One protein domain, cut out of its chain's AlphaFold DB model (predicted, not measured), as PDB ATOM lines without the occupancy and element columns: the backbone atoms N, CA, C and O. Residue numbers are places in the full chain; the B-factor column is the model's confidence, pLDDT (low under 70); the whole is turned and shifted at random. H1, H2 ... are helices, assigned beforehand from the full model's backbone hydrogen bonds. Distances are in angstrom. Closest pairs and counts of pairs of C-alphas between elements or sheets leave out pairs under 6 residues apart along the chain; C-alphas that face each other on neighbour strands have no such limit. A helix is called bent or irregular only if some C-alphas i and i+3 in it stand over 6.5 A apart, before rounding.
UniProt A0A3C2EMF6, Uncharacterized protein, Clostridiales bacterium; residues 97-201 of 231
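What this domain is: This is residues 97 to 201 of the 231 residues of an uncharacterized protein of Clostridiales bacterium (UniProt A0A3C2EMF6). A long helix, H1, reaches out from a compact body of short helices like a handle from a head, its residues 98 to 115 sticking out free with Asn 97. In the body, H3, H4 and H5 form an up-and-down bundle, each running against the one before it, and H2 packs on H3. The printed part has 105 residues with five named helices, H1 to H5 in order, and no named strand: all helix. The whole is loose, with a radius of gyration of the C-alphas of 17.4 A and spans of 62 by 31 by 23 A; the arm makes the length.

Where its parts are: H1, residues 98 to 127, runs 43.4 A from C-alpha 98 at (55.683, -46.721, -5.501) to C-alpha 127 at (43.182, -47.038, -47.077). H2 is residues 130 to 141, 16.4 A; H3 is residues 146 to 161, 21.6 A; H4 is residues 164 to 181, 24.8 A. H5, residues 186 to 196, 14.8 A, ends at C-alpha 196 at (25.467, -45.309, -38.229).

How they stand to each other: H1 touches H4 with residues 119 to 127 alone, at a steep tilt of 43 degrees; the closest C-alphas, of Val 120 and Gly 166, are 6.8 A apart. H3 and H4, a hairpin, touch at Phe 158 and Gly 167, C-alphas 5.2 A apart. H3 touches H5 at Val 151 and Thr 193, closest C-alphas 5.3 A apart. H2 and H3, a hairpin, touch at a shallow tilt of 16 degrees, opposite ways, closest at the C-alphas of Val 139 and Ser 153, 6.4 A. H1 and H5 are apart. H4 is irregular, C-alphas 174 and 177 being 7.8 A apart, with a kink of 59 degrees near residue 175. Every O i to N i+4 pair is within hydrogen-bond range in H1, H2, H3 and H5, and 10 of 14 in H4.

The domain as a whole: The C-alphas of Asn 97 and Asn 143, the two farthest apart, are 63.0 A apart. The printed part has no cut, and the four links are tight. Residues 162 and 201 have pLDDT under 70.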
ATOM      1  N   ASN A  97      54.182 -50.203  -2.790       80.75
ATOM      2  CA  ASN A  97      55.482 -49.952  -3.406       80.75
ATOM      3  C   ASN A  97      55.327 -49.028  -4.628       80.75
ATOM      4  O   ASN A  97      54.829 -49.439  -5.682       80.75
ATOM      5  N   LYS A  98      55.781 -47.776  -4.481       79.50
ATOM      6  CA  LYS A  98      55.683 -46.721  -5.501       79.50
ATOM      7  C   LYS A  98      56.303 -47.140  -6.836       79.50
ATOM      8  O   LYS A  98      55.745 -46.821  -7.882       79.50
ATOM      9  N   LYS A  99      57.412 -47.892  -6.812       79.94
ATOM     10  CA  LYS A  99      58.104 -48.354  -8.024       79.94
ATOM     11  C   LYS A  99      57.241 -49.346  -8.796       79.94
ATOM     12  O   LYS A  99      56.980 -49.141  -9.973       79.94
ATOM     13  N   THR A 100      56.721 -50.366  -8.115       81.44
ATOM     14  CA  THR A 100      55.840 -51.371  -8.727       81.44
ATOM     15  C   THR A 100      54.556 -50.751  -9.275       81.44
ATOM     16  O   THR A 100      54.110 -51.130 -10.351       81.44
ATOM     17  N   PHE A 101      53.967 -49.788  -8.560       78.75
ATOM     18  CA  PHE A 101      52.769 -49.081  -9.015       78.75
ATOM     19  C   PHE A 101      53.008 -48.316 -10.323       78.75
ATOM     20  O   PHE A 101      52.252 -48.490 -11.277       78.75
ATOM     21  N   VAL A 102      54.075 -47.511 -10.384       82.62
ATOM     22  CA  VAL A 102      54.412 -46.736 -11.587       82.62
ATOM     23  C   VAL A 102      54.768 -47.660 -12.749       82.62
ATOM     24  O   VAL A 102      54.270 -47.451 -13.850       82.62
ATOM     25  N   THR A 103      55.558 -48.714 -12.513       85.38
ATOM     26  CA  THR A 103      55.908 -49.692 -13.553       85.38
ATOM     27  C   THR A 103      54.666 -50.370 -14.132       85.38
ATOM     28  O   THR A 103      54.488 -50.342 -15.343       85.38
ATOM     29  N   LYS A 104      53.753 -50.875 -13.289       83.12
ATOM     30  CA  LYS A 104      52.498 -51.488 -13.763       83.12
ATOM     31  C   LYS A 104      51.604 -50.497 -14.514       83.12
ATOM     32  O   LYS A 104      50.968 -50.863 -15.497       83.12
ATOM     33  N   GLY A 105      51.550 -49.242 -14.061       82.19
ATOM     34  CA  GLY A 105      50.816 -48.180 -14.753       82.19
ATOM     35  C   GLY A 105      51.384 -47.884 -16.145       82.19
ATOM     36  O   GLY A 105      50.624 -47.763 -17.103       82.19
ATOM     37  N   LEU A 106      52.714 -47.823 -16.269       85.69
ATOM     38  CA  LEU A 106      53.402 -47.632 -17.548       85.69
ATOM     39  C   LEU A 106      53.213 -48.826 -18.486       85.69
ATOM     40  O   LEU A 106      52.901 -48.617 -19.652       85.69
ATOM     41  N   GLU A 107      53.341 -50.058 -17.991       84.00
ATOM     42  CA  GLU A 107      53.089 -51.277 -18.774       84.00
ATOM     43  C   GLU A 107      51.664 -51.294 -19.344       84.00
ATOM     44  O   GLU A 107      51.475 -51.505 -20.544       84.00
ATOM     45  N   GLY A 108      50.662 -50.990 -18.510       79.56
ATOM     46  CA  GLY A 108      49.271 -50.877 -18.950       79.56
ATOM     47  C   GLY A 108      49.065 -49.762 -19.981       79.56
ATOM     48  O   GLY A 108      48.373 -49.962 -20.980       79.56
ATOM     49  N   GLY A 109      49.707 -48.607 -19.783       82.56
ATOM     50  CA  GLY A 109      49.667 -47.489 -20.728       82.56
ATOM     51  C   GLY A 109      50.289 -47.828 -22.084       82.56
ATOM     52  O   GLY A 109      49.682 -47.555 -23.119       82.56
ATOM     53  N   ILE A 110      51.461 -48.470 -22.093       85.19
ATOM     54  CA  ILE A 110      52.146 -48.919 -23.315       85.19
ATOM     55  C   ILE A 110      51.280 -49.928 -24.068       85.19
ATOM     56  O   ILE A 110      51.111 -49.796 -25.278       85.19
ATOM     57  N   SER A 111      50.692 -50.899 -23.363       76.50
ATOM     58  CA  SER A 111      49.784 -51.876 -23.967       76.50
ATOM     59  C   SER A 111      48.564 -51.198 -24.606       76.50
ATOM     60  O   SER A 111      48.243 -51.469 -25.766       76.50
ATOM     61  N   GLY A 112      47.939 -50.247 -23.903       74.75
ATOM     62  CA  GLY A 112      46.792 -49.493 -24.416       74.75
ATOM     63  C   GLY A 112      47.122 -48.641 -25.647       74.75
ATOM     64  O   GLY A 112      46.395 -48.678 -26.641       74.75
ATOM     65  N   ILE A 113      48.242 -47.909 -25.613       82.19
ATOM     66  CA  ILE A 113      48.705 -47.095 -26.749       82.19
ATOM     67  C   ILE A 113      49.080 -47.990 -27.933       82.19
ATOM     68  O   ILE A 113      48.707 -47.685 -29.064       82.19
ATOM     69  N   GLY A 114      49.776 -49.102 -27.685       80.06
ATOM     70  CA  GLY A 114      50.180 -50.055 -28.717       80.06
ATOM     71  C   GLY A 114      48.986 -50.643 -29.466       80.06
ATOM     72  O   GLY A 114      48.996 -50.680 -30.695       80.06
ATOM     73  N   GLY A 115      47.924 -51.014 -28.744       74.19
ATOM     74  CA  GLY A 115      46.679 -51.489 -29.353       74.19
ATOM     75  C   GLY A 115      46.035 -50.446 -30.269       74.19
ATOM     76  O   GLY A 115      45.707 -50.743 -31.417       74.19
ATOM     77  N   LEU A 116      45.914 -49.197 -29.805       73.31
ATOM     78  CA  LEU A 116      45.355 -48.115 -30.622       73.31
ATOM     79  C   LEU A 116      46.237 -47.800 -31.842       73.31
ATOM     80  O   LEU A 116      45.717 -47.611 -32.941       73.31
ATOM     81  N   ALA A 117      47.560 -47.776 -31.669       80.12
ATOM     82  CA  ALA A 117      48.511 -47.550 -32.751       80.12
ATOM     83  C   ALA A 117      48.408 -48.637 -33.831       80.12
ATOM     84  O   ALA A 117      48.399 -48.310 -35.016       80.12
ATOM     85  N   ALA A 118      48.257 -49.906 -33.440       78.12
ATOM     86  CA  ALA A 118      48.059 -51.014 -34.372       78.12
ATOM     87  C   ALA A 118      46.759 -50.869 -35.179       78.12
ATOM     88  O   ALA A 118      46.769 -51.069 -36.392       78.12
ATOM     89  N   VAL A 119      45.656 -50.454 -34.541       72.12
ATOM     90  CA  VAL A 119      44.375 -50.194 -35.226       72.12
ATOM     91  C   VAL A 119      44.507 -49.053 -36.237       72.12
ATOM     92  O   VAL A 119      44.042 -49.175 -37.370       72.12
ATOM     93  N   VAL A 120      45.170 -47.953 -35.861       76.00
ATOM     94  CA  VAL A 120      45.416 -46.828 -36.778       76.00
ATOM     95  C   VAL A 120      46.322 -47.257 -37.936       76.00
ATOM     96  O   VAL A 120      46.024 -46.932 -39.082       76.00
ATOM     97  N   ALA A 121      47.385 -48.018 -37.667       82.00
ATOM     98  CA  ALA A 121      48.291 -48.530 -38.694       82.00
ATOM     99  C   ALA A 121      47.568 -49.454 -39.687       82.00
ATOM    100  O   ALA A 121      47.689 -49.260 -40.895       82.00
ATOM    101  N   PHE A 122      46.761 -50.399 -39.194       80.94
ATOM    102  CA  PHE A 122      45.918 -51.251 -40.033       80.94
ATOM    103  C   PHE A 122      44.977 -50.415 -40.908       80.94
ATOM    104  O   PHE A 122      44.933 -50.605 -42.121       80.94
ATOM    105  N   GLY A 123      44.292 -49.435 -40.313       78.56
ATOM    106  CA  GLY A 123      43.418 -48.514 -41.035       78.56
ATOM    107  C   GLY A 123      44.124 -47.774 -42.173       78.56
ATOM    108  O   GLY A 123      43.553 -47.606 -43.251       78.56
ATOM    109  N   THR A 124      45.371 -47.354 -41.962       82.88
ATOM    110  CA  THR A 124      46.205 -46.720 -42.996       82.88
ATOM    111  C   THR A 124      46.588 -47.702 -44.104       82.88
ATOM    112  O   THR A 124      46.535 -47.341 -45.277       82.88
ATOM    113  N   VAL A 125      46.940 -48.949 -43.778       87.56
ATOM    114  CA  VAL A 125      47.237 -49.976 -44.796       87.56
ATOM    115  C   VAL A 125      46.001 -50.270 -45.649       87.56
ATOM    116  O   VAL A 125      46.099 -50.299 -46.873       87.56
ATOM    117  N   VAL A 126      44.831 -50.411 -45.020       83.94
ATOM    118  CA  VAL A 126      43.553 -50.624 -45.717       83.94
ATOM    119  C   VAL A 126      43.245 -49.473 -46.673       83.94
ATOM    120  O   VAL A 126      42.916 -49.731 -47.827       83.94
ATOM    121  N   GLN A 127      43.410 -48.221 -46.234       84.81
ATOM    122  CA  GLN A 127      43.182 -47.038 -47.077       84.81
ATOM    123  C   GLN A 127      44.060 -47.004 -48.336       84.81
ATOM    124  O   GLN A 127      43.622 -46.497 -49.362       84.81
ATOM    125  N   ASN A 128      45.274 -47.555 -48.271       87.75
ATOM    126  CA  ASN A 128      46.200 -47.611 -49.406       87.75
ATOM    127  C   ASN A 128      45.941 -48.793 -50.356       87.75
ATOM    128  O   ASN A 128      46.640 -48.940 -51.357       87.75
ATOM    129  N   SER A 129      44.972 -49.660 -50.053       91.19
ATOM    130  CA  SER A 129      44.647 -50.803 -50.905       91.19
ATOM    131  C   SER A 129      43.768 -50.407 -52.095       91.19
ATOM    132  O   SER A 129      42.872 -49.568 -51.989       91.19
ATOM    133  N   GLU A 130      43.969 -51.080 -53.230       92.00
ATOM    134  CA  GLU A 130      43.132 -50.904 -54.424       92.00
ATOM    135  C   GLU A 130      41.662 -51.261 -54.148       92.00
ATOM    136  O   GLU A 130      40.748 -50.559 -54.577       92.00
ATOM    137  N   ALA A 131      41.429 -52.308 -53.349       89.94
ATOM    138  CA  ALA A 131      40.089 -52.720 -52.942       89.94
ATOM    139  C   ALA A 131      39.337 -51.598 -52.210       89.94
ATOM    140  O   ALA A 131      38.164 -51.359 -52.498       89.94
ATOM    141  N   TYR A 132      40.006 -50.877 -51.305       89.50
ATOM    142  CA  TYR A 132      39.405 -49.738 -50.615       89.50
ATOM    143  C   TYR A 132      39.053 -48.609 -51.586       89.50
ATOM    144  O   TYR A 132      37.926 -48.114 -51.558       89.50
ATOM    145  N   SER A 133      39.971 -48.252 -52.490       89.12
ATOM    146  CA  SER A 133      39.721 -47.235 -53.521       89.12
ATOM    147  C   SER A 133      38.488 -47.574 -54.369       89.12
ATOM    148  O   SER A 133      37.596 -46.739 -54.523       89.12
ATOM    149  N   ASN A 134      38.373 -48.824 -54.828       92.50
ATOM    150  CA  ASN A 134      37.234 -49.290 -55.621       92.50
ATOM    151  C   ASN A 134      35.907 -49.176 -54.855       92.50
ATOM    152  O   ASN A 134      34.902 -48.731 -55.412       92.50
ATOM    153  N   ILE A 135      35.902 -49.527 -53.566       91.31
ATOM    154  CA  ILE A 135      34.712 -49.405 -52.714       91.31
ATOM    155  C   ILE A 135      34.326 -47.933 -52.527       91.31
ATOM    156  O   ILE A 135      33.151 -47.590 -52.659       91.31
ATOM    157  N   ILE A 136      35.290 -47.047 -52.258       89.88
ATOM    158  CA  ILE A 136      35.017 -45.613 -52.090       89.88
ATOM    159  C   ILE A 136      34.494 -44.994 -53.387       89.88
ATOM    160  O   ILE A 136      33.514 -44.249 -53.345       89.88
ATOM    161  N   GLN A 137      35.075 -45.333 -54.541       90.06
ATOM    162  CA  GLN A 137      34.569 -44.869 -55.834       90.06
ATOM    163  C   GLN A 137      33.145 -45.355 -56.103       90.06
ATOM    164  O   GLN A 137      32.304 -44.567 -56.536       90.06
ATOM    165  N   TRP A 138      32.849 -46.618 -55.788       92.12
ATOM    166  CA  TRP A 138      31.494 -47.148 -55.894       92.12
ATOM    167  C   TRP A 138      30.508 -46.354 -55.026       92.12
ATOM    168  O   TRP A 138      29.478 -45.913 -55.532       92.12
ATOM    169  N   VAL A 139      30.845 -46.088 -53.757       89.44
ATOM    170  CA  VAL A 139      30.007 -45.285 -52.846       89.44
ATOM    171  C   VAL A 139      29.814 -43.855 -53.361       89.44
ATOM    172  O   VAL A 139      28.701 -43.322 -53.307       89.44
ATOM    173  N   LEU A 140      30.872 -43.217 -53.871       87.06
ATOM    174  CA  LEU A 140      30.803 -41.865 -54.433       87.06
ATOM    175  C   LEU A 140      29.879 -41.803 -55.655       87.06
ATOM    176  O   LEU A 140      29.094 -40.854 -55.763       87.06
ATOM    177  N   GLY A 141      29.929 -42.830 -56.509       87.62
ATOM    178  CA  GLY A 141      29.098 -42.979 -57.704       87.62
ATOM    179  C   GLY A 141      27.609 -43.212 -57.425       87.62
ATOM    180  O   GLY A 141      26.788 -43.050 -58.327       87.62
ATOM    181  N   LEU A 142      27.223 -43.539 -56.187       88.31
ATOM    182  CA  LEU A 142      25.813 -43.646 -55.813       88.31
ATOM    183  C   LEU A 142      25.145 -42.263 -55.860       88.31
ATOM    184  O   LEU A 142      25.532 -41.336 -55.140       88.31
ATOM    185  N   ASN A 143      24.095 -42.121 -56.671       86.56
ATOM    186  CA  ASN A 143      23.328 -40.879 -56.768       86.56
ATOM    187  C   ASN A 143      22.310 -40.768 -55.619       86.56
ATOM    188  O   ASN A 143      21.109 -40.966 -55.788       86.56
ATOM    189  N   LEU A 144      22.829 -40.524 -54.417       88.00
ATOM    190  CA  LEU A 144      22.071 -40.424 -53.174       88.00
ATOM    191  C   LEU A 144      22.216 -39.028 -52.569       88.00
ATOM    192  O   LEU A 144      23.261 -38.388 -52.704       88.00
ATOM    193  N   ASN A 145      21.198 -38.601 -51.819       91.50
ATOM    194  CA  ASN A 145      21.306 -37.429 -50.955       91.50
ATOM    195  C   ASN A 145      22.488 -37.606 -49.978       91.50
ATOM    196  O   ASN A 145      22.690 -38.698 -49.443       91.50
ATOM    197  N   ALA A 146      23.233 -36.528 -49.723       90.88
ATOM    198  CA  ALA A 146      24.400 -36.491 -48.844       90.88
ATOM    199  C   ALA A 146      24.188 -37.161 -47.474       90.88
ATOM    200  O   ALA A 146      25.081 -37.857 -46.999       90.88
ATOM    201  N   TYR A 147      23.005 -37.028 -46.866       92.88
ATOM    202  CA  TYR A 147      22.690 -37.664 -45.584       92.88
ATOM    203  C   TYR A 147      22.669 -39.192 -45.681       92.88
ATOM    204  O   TYR A 147      23.296 -39.878 -44.877       92.88
ATOM    205  N   VAL A 148      21.988 -39.730 -46.696       92.25
ATOM    206  CA  VAL A 148      21.910 -41.181 -46.932       92.25
ATOM    207  C   VAL A 148      23.265 -41.713 -47.378       92.25
ATOM    208  O   VAL A 148      23.697 -42.767 -46.917       92.25
ATOM    209  N   LYS A 149      23.969 -40.956 -48.228       91.06
ATOM    210  CA  LYS A 149      25.322 -41.289 -48.666       91.06
ATOM    211  C   LYS A 149      26.274 -41.383 -47.475       91.06
ATOM    212  O   LYS A 149      26.987 -42.370 -47.386       91.06
ATOM    213  N   GLY A 150      26.219 -40.434 -46.538       90.50
ATOM    214  CA  GLY A 150      27.005 -40.460 -45.301       90.50
ATOM    215  C   GLY A 150      26.698 -41.658 -44.407       90.50
ATOM    216  O   GLY A 150      27.612 -42.292 -43.883       90.50
ATOM    217  N   VAL A 151      25.421 -42.016 -44.255       91.69
ATOM    218  CA  VAL A 151      25.012 -43.213 -43.500       91.69
ATOM    219  C   VAL A 151      25.584 -44.479 -44.145       91.69
ATOM    220  O   VAL A 151      26.277 -45.247 -43.479       91.69
ATOM    221  N   ILE A 152      25.353 -44.678 -45.446       90.81
ATOM    222  CA  ILE A 152      25.810 -45.874 -46.169       90.81
ATOM    223  C   ILE A 152      27.335 -45.941 -46.208       90.81
ATOM    224  O   ILE A 152      27.902 -46.995 -45.932       90.81
ATOM    225  N   SER A 153      28.011 -44.828 -46.497       89.69
ATOM    226  CA  SER A 153      29.471 -44.780 -46.526       89.69
ATOM    227  C   SER A 153      30.067 -45.136 -45.169       89.69
ATOM    228  O   SER A 153      31.045 -45.875 -45.107       89.69
ATOM    229  N   THR A 154      29.453 -44.663 -44.080       89.81
ATOM    230  CA  THR A 154      29.869 -45.022 -42.722       89.81
ATOM    231  C   THR A 154      29.723 -46.519 -42.501       89.81
ATOM    232  O   THR A 154      30.695 -47.163 -42.131       89.81
ATOM    233  N   ILE A 155      28.558 -47.096 -42.799       88.88
ATOM    234  CA  ILE A 155      28.310 -48.536 -42.633       88.88
ATOM    235  C   ILE A 155      29.327 -49.365 -43.433       88.88
ATOM    236  O   ILE A 155      29.931 -50.286 -42.891       88.88
ATOM    237  N   VAL A 156      29.568 -49.013 -44.697       88.81
ATOM    238  CA  VAL A 156      30.501 -49.733 -45.577       88.81
ATOM    239  C   VAL A 156      31.938 -49.659 -45.057       88.81
ATOM    240  O   VAL A 156      32.582 -50.693 -44.905       88.81
ATOM    241  N   VAL A 157      32.440 -48.461 -44.732       86.50
ATOM    242  CA  VAL A 157      33.811 -48.290 -44.213       86.50
ATOM    243  C   VAL A 157      33.980 -48.997 -42.864       86.50
ATOM    244  O   VAL A 157      35.037 -49.557 -42.570       86.50
ATOM    245  N   PHE A 158      32.930 -49.038 -42.049       82.75
ATOM    246  CA  PHE A 158      32.932 -49.759 -40.781       82.75
ATOM    247  C   PHE A 158      32.976 -51.266 -40.964       82.75
ATOM    248  O   PHE A 158      33.705 -51.935 -40.239       82.75
ATOM    249  N   GLY A 159      32.275 -51.788 -41.971       80.62
ATOM    250  CA  GLY A 159      32.343 -53.199 -42.338       80.62
ATOM    251  C   GLY A 159      33.748 -53.674 -42.721       80.62
ATOM    252  O   GLY A 159      34.024 -54.867 -42.642       80.62
ATOM    253  N   ILE A 160      34.633 -52.755 -43.121       80.56
ATOM    254  CA  ILE A 160      36.029 -53.042 -43.477       80.56
ATOM    255  C   ILE A 160      36.961 -52.864 -42.268       80.56
ATOM    256  O   ILE A 160      37.939 -53.593 -42.111       80.56
ATOM    257  N   THR A 161      36.704 -51.847 -41.443       77.44
ATOM    258  CA  THR A 161      37.650 -51.374 -40.418       77.44
ATOM    259  C   THR A 161      37.369 -51.925 -39.020       77.44
ATOM    260  O   THR A 161      38.281 -51.951 -38.195       77.44
ATOM    261  N   GLY A 162      36.133 -52.343 -38.731       67.94
ATOM    262  CA  GLY A 162      35.718 -52.997 -37.484       67.94
ATOM    263  C   GLY A 162      35.755 -52.140 -36.213       67.94
ATOM    264  O   GLY A 162      35.289 -52.582 -35.174       67.94
ATOM    265  N   SER A 163      36.295 -50.922 -36.235       73.50
ATOM    266  CA  SER A 163      36.423 -50.078 -35.038       73.50
ATOM    267  C   SER A 163      35.601 -48.811 -35.171       73.50
ATOM    268  O   SER A 163      35.802 -48.051 -36.116       73.50
ATOM    269  N   SER A 164      34.746 -48.532 -34.185       72.25
ATOM    270  CA  SER A 164      33.801 -47.426 -34.301       72.25
ATOM    271  C   SER A 164      34.459 -46.043 -34.385       72.25
ATOM    272  O   SER A 164      34.154 -45.243 -35.263       72.25
ATOM    273  N   SER A 165      35.439 -45.747 -33.532       75.62
ATOM    274  CA  SER A 165      36.156 -44.464 -33.590       75.62
ATOM    275  C   SER A 165      37.180 -44.399 -34.733       75.62
ATOM    276  O   SER A 165      37.393 -43.334 -35.316       75.62
ATOM    277  N   GLY A 166      37.801 -45.531 -35.080       75.75
ATOM    278  CA  GLY A 166      38.781 -45.622 -36.166       75.75
ATOM    279  C   GLY A 166      38.140 -45.497 -37.549       75.75
ATOM    280  O   GLY A 166      38.588 -44.695 -38.365       75.75
ATOM    281  N   GLY A 167      37.057 -46.234 -37.791       79.50
ATOM    282  CA  GLY A 167      36.321 -46.250 -39.053       79.50
ATOM    283  C   GLY A 167      35.718 -44.895 -39.407       79.50
ATOM    284  O   GLY A 167      35.789 -44.486 -40.563       79.50
ATOM    285  N   LEU A 168      35.208 -44.145 -38.420       85.62
ATOM    286  CA  LEU A 168      34.696 -42.781 -38.631       85.62
ATOM    287  C   LEU A 168      35.796 -41.851 -39.140       85.62
ATOM    288  O   LEU A 168      35.576 -41.094 -40.083       85.62
ATOM    289  N   LYS A 169      36.998 -41.941 -38.558       84.25
ATOM    290  CA  LYS A 169      38.150 -41.148 -38.996       84.25
ATOM    291  C   LYS A 169      38.559 -41.489 -40.430       84.25
ATOM    292  O   LYS A 169      38.814 -40.587 -41.218       84.25
ATOM    293  N   ILE A 170      38.587 -42.775 -40.770       85.44
ATOM    294  CA  ILE A 170      38.917 -43.259 -42.119       85.44
ATOM    295  C   ILE A 170      37.877 -42.781 -43.138       85.44
ATOM    296  O   ILE A 170      38.233 -42.228 -44.176       85.44
ATOM    297  N   MET A 171      36.595 -42.920 -42.802       88.88
ATOM    298  CA  MET A 171      35.478 -42.468 -43.627       88.88
ATOM    299  C   MET A 171      35.568 -40.963 -43.898       88.88
ATOM    300  O   MET A 171      35.515 -40.550 -45.055       88.88
ATOM    301  N   TYR A 172      35.787 -40.146 -42.863       89.69
ATOM    302  CA  TYR A 172      35.935 -38.703 -43.045       89.69
ATOM    303  C   TYR A 172      37.176 -38.328 -43.847       89.69
ATOM    304  O   TYR A 172      37.067 -37.493 -44.737       89.69
ATOM    305  N   ASN A 173      38.317 -38.981 -43.623       87.25
ATOM    306  CA  ASN A 173      39.510 -38.743 -44.437       87.25
ATOM    307  C   ASN A 173      39.268 -39.000 -45.932       87.25
ATOM    308  O   ASN A 173      39.914 -38.378 -46.764       87.25
ATOM    309  N   SER A 174      38.366 -39.923 -46.282       87.12
ATOM    310  CA  SER A 174      38.075 -40.266 -47.679       87.12
ATOM    311  C   SER A 174      36.910 -39.492 -48.300       87.12
ATOM    312  O   SER A 174      36.868 -39.354 -49.518       87.12
ATOM    313  N   LEU A 175      35.940 -39.024 -47.506       89.06
ATOM    314  CA  LEU A 175      34.662 -38.507 -48.020       89.06
ATOM    315  C   LEU A 175      34.292 -37.103 -47.515       89.06
ATOM    316  O   LEU A 175      33.311 -36.540 -48.005       89.06
ATOM    317  N   ALA A 176      35.040 -36.518 -46.570       90.00
ATOM    318  CA  ALA A 176      34.703 -35.211 -45.994       90.00
ATOM    319  C   ALA A 176      34.550 -34.123 -47.062       90.00
ATOM    320  O   ALA A 176      33.547 -33.413 -47.049       90.00
ATOM    321  N   ASP A 177      35.460 -34.048 -48.035       90.69
ATOM    322  CA  ASP A 177      35.398 -33.046 -49.107       90.69
ATOM    323  C   ASP A 177      34.143 -33.205 -49.981       90.69
ATOM    324  O   ASP A 177      33.518 -32.219 -50.384       90.69
ATOM    325  N   SER A 178      33.701 -34.446 -50.222       89.19
ATOM    326  CA  SER A 178      32.457 -34.721 -50.951       89.19
ATOM    327  C   SER A 178      31.231 -34.257 -50.161       89.19
ATOM    328  O   SER A 178      30.284 -33.712 -50.729       89.19
ATOM    329  N   PHE A 179      31.247 -34.416 -48.839       91.44
ATOM    330  CA  PHE A 179      30.156 -33.948 -47.992       91.44
ATOM    331  C   PHE A 179      30.138 -32.431 -47.833       91.44
ATOM    332  O   PHE A 179      29.063 -31.836 -47.896       91.44
ATOM    333  N   ILE A 180      31.300 -31.794 -47.700       92.56
ATOM    334  CA  ILE A 180      31.420 -30.334 -47.631       92.56
ATOM    335  C   ILE A 180      30.924 -29.704 -48.938       92.56
ATOM    336  O   ILE A 180      30.111 -28.783 -48.910       92.56
ATOM    337  N   SER A 181      31.335 -30.248 -50.088       91.25
ATOM    338  CA  SER A 181      30.906 -29.759 -51.406       91.25
ATOM    339  C   SER A 181      29.427 -30.016 -51.714       91.25
ATOM    340  O   SER A 181      28.839 -29.292 -52.512       91.25
ATOM    341  N   SER A 182      28.790 -30.989 -51.053       89.12
ATOM    342  CA  SER A 182      27.357 -31.267 -51.223       89.12
ATOM    343  C   SER A 182      26.425 -30.175 -50.672       89.12
ATOM    344  O   SER A 182      25.228 -30.208 -50.950       89.12
ATOM    345  N   GLY A 183      26.939 -29.241 -49.861       90.12
ATOM    346  CA  GLY A 183      26.139 -28.196 -49.209       90.12
ATOM    347  C   GLY A 183      25.224 -28.701 -48.085       90.12
ATOM    348  O   GLY A 183      24.389 -27.951 -47.582       90.12
ATOM    349  N   ALA A 184      25.354 -29.968 -47.681       91.31
ATOM    350  CA  ALA A 184      24.571 -30.538 -46.594       91.31
ATOM    351  C   ALA A 184      24.928 -29.911 -45.239       91.31
ATOM    352  O   ALA A 184      26.076 -29.555 -44.972       91.31
ATOM    353  N   ASN A 185      23.950 -29.850 -44.334       94.56
ATOM    354  CA  ASN A 185      24.218 -29.475 -42.947       94.56
ATOM    355  C   ASN A 185      25.138 -30.526 -42.291       94.56
ATOM    356  O   ASN A 185      24.702 -31.642 -41.986       94.56
ATOM    357  N   LEU A 186      26.401 -30.150 -42.073       93.19
ATOM    358  CA  LEU A 186      27.443 -31.032 -41.544       93.19
ATOM    359  C   LEU A 186      27.174 -31.485 -40.106       93.19
ATOM    360  O   LEU A 186      27.590 -32.577 -39.731       93.19
ATOM    361  N   GLU A 187      26.447 -30.704 -39.308       92.06
ATOM    362  CA  GLU A 187      26.097 -31.089 -37.941       92.06
ATOM    363  C   GLU A 187      25.103 -32.256 -37.938       92.06
ATOM    364  O   GLU A 187      25.280 -33.238 -37.214       92.06
ATOM    365  N   ILE A 188      24.082 -32.185 -38.797       93.50
ATOM    366  CA  ILE A 188      23.126 -33.282 -38.990       93.50
ATOM    367  C   ILE A 188      23.850 -34.499 -39.560       93.50
ATOM    368  O   ILE A 188      23.664 -35.611 -39.065       93.50
ATOM    369  N   LEU A 189      24.706 -34.292 -40.562       93.56
ATOM    370  CA  LEU A 189      25.482 -35.372 -41.159       93.56
ATOM    371  C   LEU A 189      26.361 -36.071 -40.115       93.56
ATOM    372  O   LEU A 189      26.316 -37.290 -40.022       93.56
ATOM    373  N   HIS A 190      27.082 -35.316 -39.283       91.50
ATOM    374  CA  HIS A 190      27.922 -35.852 -38.213       91.50
ATOM    375  C   HIS A 190      27.127 -36.645 -37.166       91.50
ATOM    376  O   HIS A 190      27.587 -37.675 -36.675       91.50
ATOM    377  N   ARG A 191      25.904 -36.214 -36.832       91.75
ATOM    378  CA  ARG A 191      25.014 -36.986 -35.949       91.75
ATOM    379  C   ARG A 191      24.583 -38.301 -36.604       91.75
ATOM    380  O   ARG A 191      24.605 -39.338 -35.948       91.75
ATOM    381  N   LEU A 192      24.222 -38.273 -37.886       92.81
ATOM    382  CA  LEU A 192      23.784 -39.458 -38.627       92.81
ATOM    383  C   LEU A 192      24.906 -40.481 -38.809       92.81
ATOM    384  O   LEU A 192      24.687 -41.671 -38.578       92.81
ATOM    385  N   THR A 193      26.108 -40.042 -39.177       90.38
ATOM    386  CA  THR A 193      27.281 -40.917 -39.305       90.38
ATOM    387  C   THR A 193      27.676 -41.498 -37.946       90.38
ATOM    388  O   THR A 193      27.884 -42.701 -37.851       90.38
ATOM    389  N   ASN A 194      27.657 -40.715 -36.858       88.75
ATOM    390  CA  ASN A 194      27.918 -41.237 -35.509       88.75
ATOM    391  C   ASN A 194      26.887 -42.272 -35.039       88.75
ATOM    392  O   ASN A 194      27.244 -43.203 -34.326       88.75
ATOM    393  N   ILE A 195      25.615 -42.142 -35.420       87.44
ATOM    394  CA  ILE A 195      24.612 -43.179 -35.130       87.44
ATOM    395  C   ILE A 195      24.878 -44.427 -35.985       87.44
ATOM    396  O   ILE A 195      24.815 -45.550 -35.486       87.44
ATOM    397  N   SER A 196      25.211 -44.231 -37.261       86.06
ATOM    398  CA  SER A 196      25.467 -45.309 -38.229       86.06
ATOM    399  C   SER A 196      26.725 -46.111 -37.908       86.06
ATOM    400  O   SER A 196      26.804 -47.293 -38.235       86.06
ATOM    401  N   ALA A 197      27.678 -45.489 -37.219       82.19
ATOM    402  CA  ALA A 197      28.882 -46.123 -36.709       82.19
ATOM    403  C   ALA A 197      28.583 -47.368 -35.848       82.19
ATOM    404  O   ALA A 197      29.321 -48.344 -35.878       82.19
ATOM    405  N   GLY A 198      27.454 -47.392 -35.135       74.69
ATOM    406  CA  GLY A 198      27.060 -48.549 -34.327       74.69
ATOM    407  C   GLY A 198      26.437 -49.716 -35.107       74.69
ATOM    408  O   GLY A 198      26.077 -50.712 -34.486       74.69
ATOM    409  N   ALA A 199      26.242 -49.612 -36.427       75.31
ATOM    410  CA  ALA A 199      25.432 -50.578 -37.179       75.31
ATOM    411  C   ALA A 199      26.136 -51.922 -37.450       75.31
ATOM    412  O   ALA A 199      25.481 -52.958 -37.397       75.31
ATOM    413  N   LEU A 200      27.446 -51.911 -37.738       72.88
ATOM    414  CA  LEU A 200      28.246 -53.112 -38.053       72.88
ATOM    415  C   LEU A 200      29.390 -53.367 -37.050       72.88
ATOM    416  O   LEU A 200      30.333 -54.095 -37.350       72.88
ATOM    417  N   ASP A 201      29.290 -52.815 -35.837       69.31
ATOM    418  CA  ASP A 201      30.244 -53.040 -34.731       69.31
ATOM    419  C   ASP A 201      30.229 -54.509 -34.233       69.31
ATOM    420  O   ASP A 201      31.108 -54.961 -33.511       69.31
TER     421      ASP A 201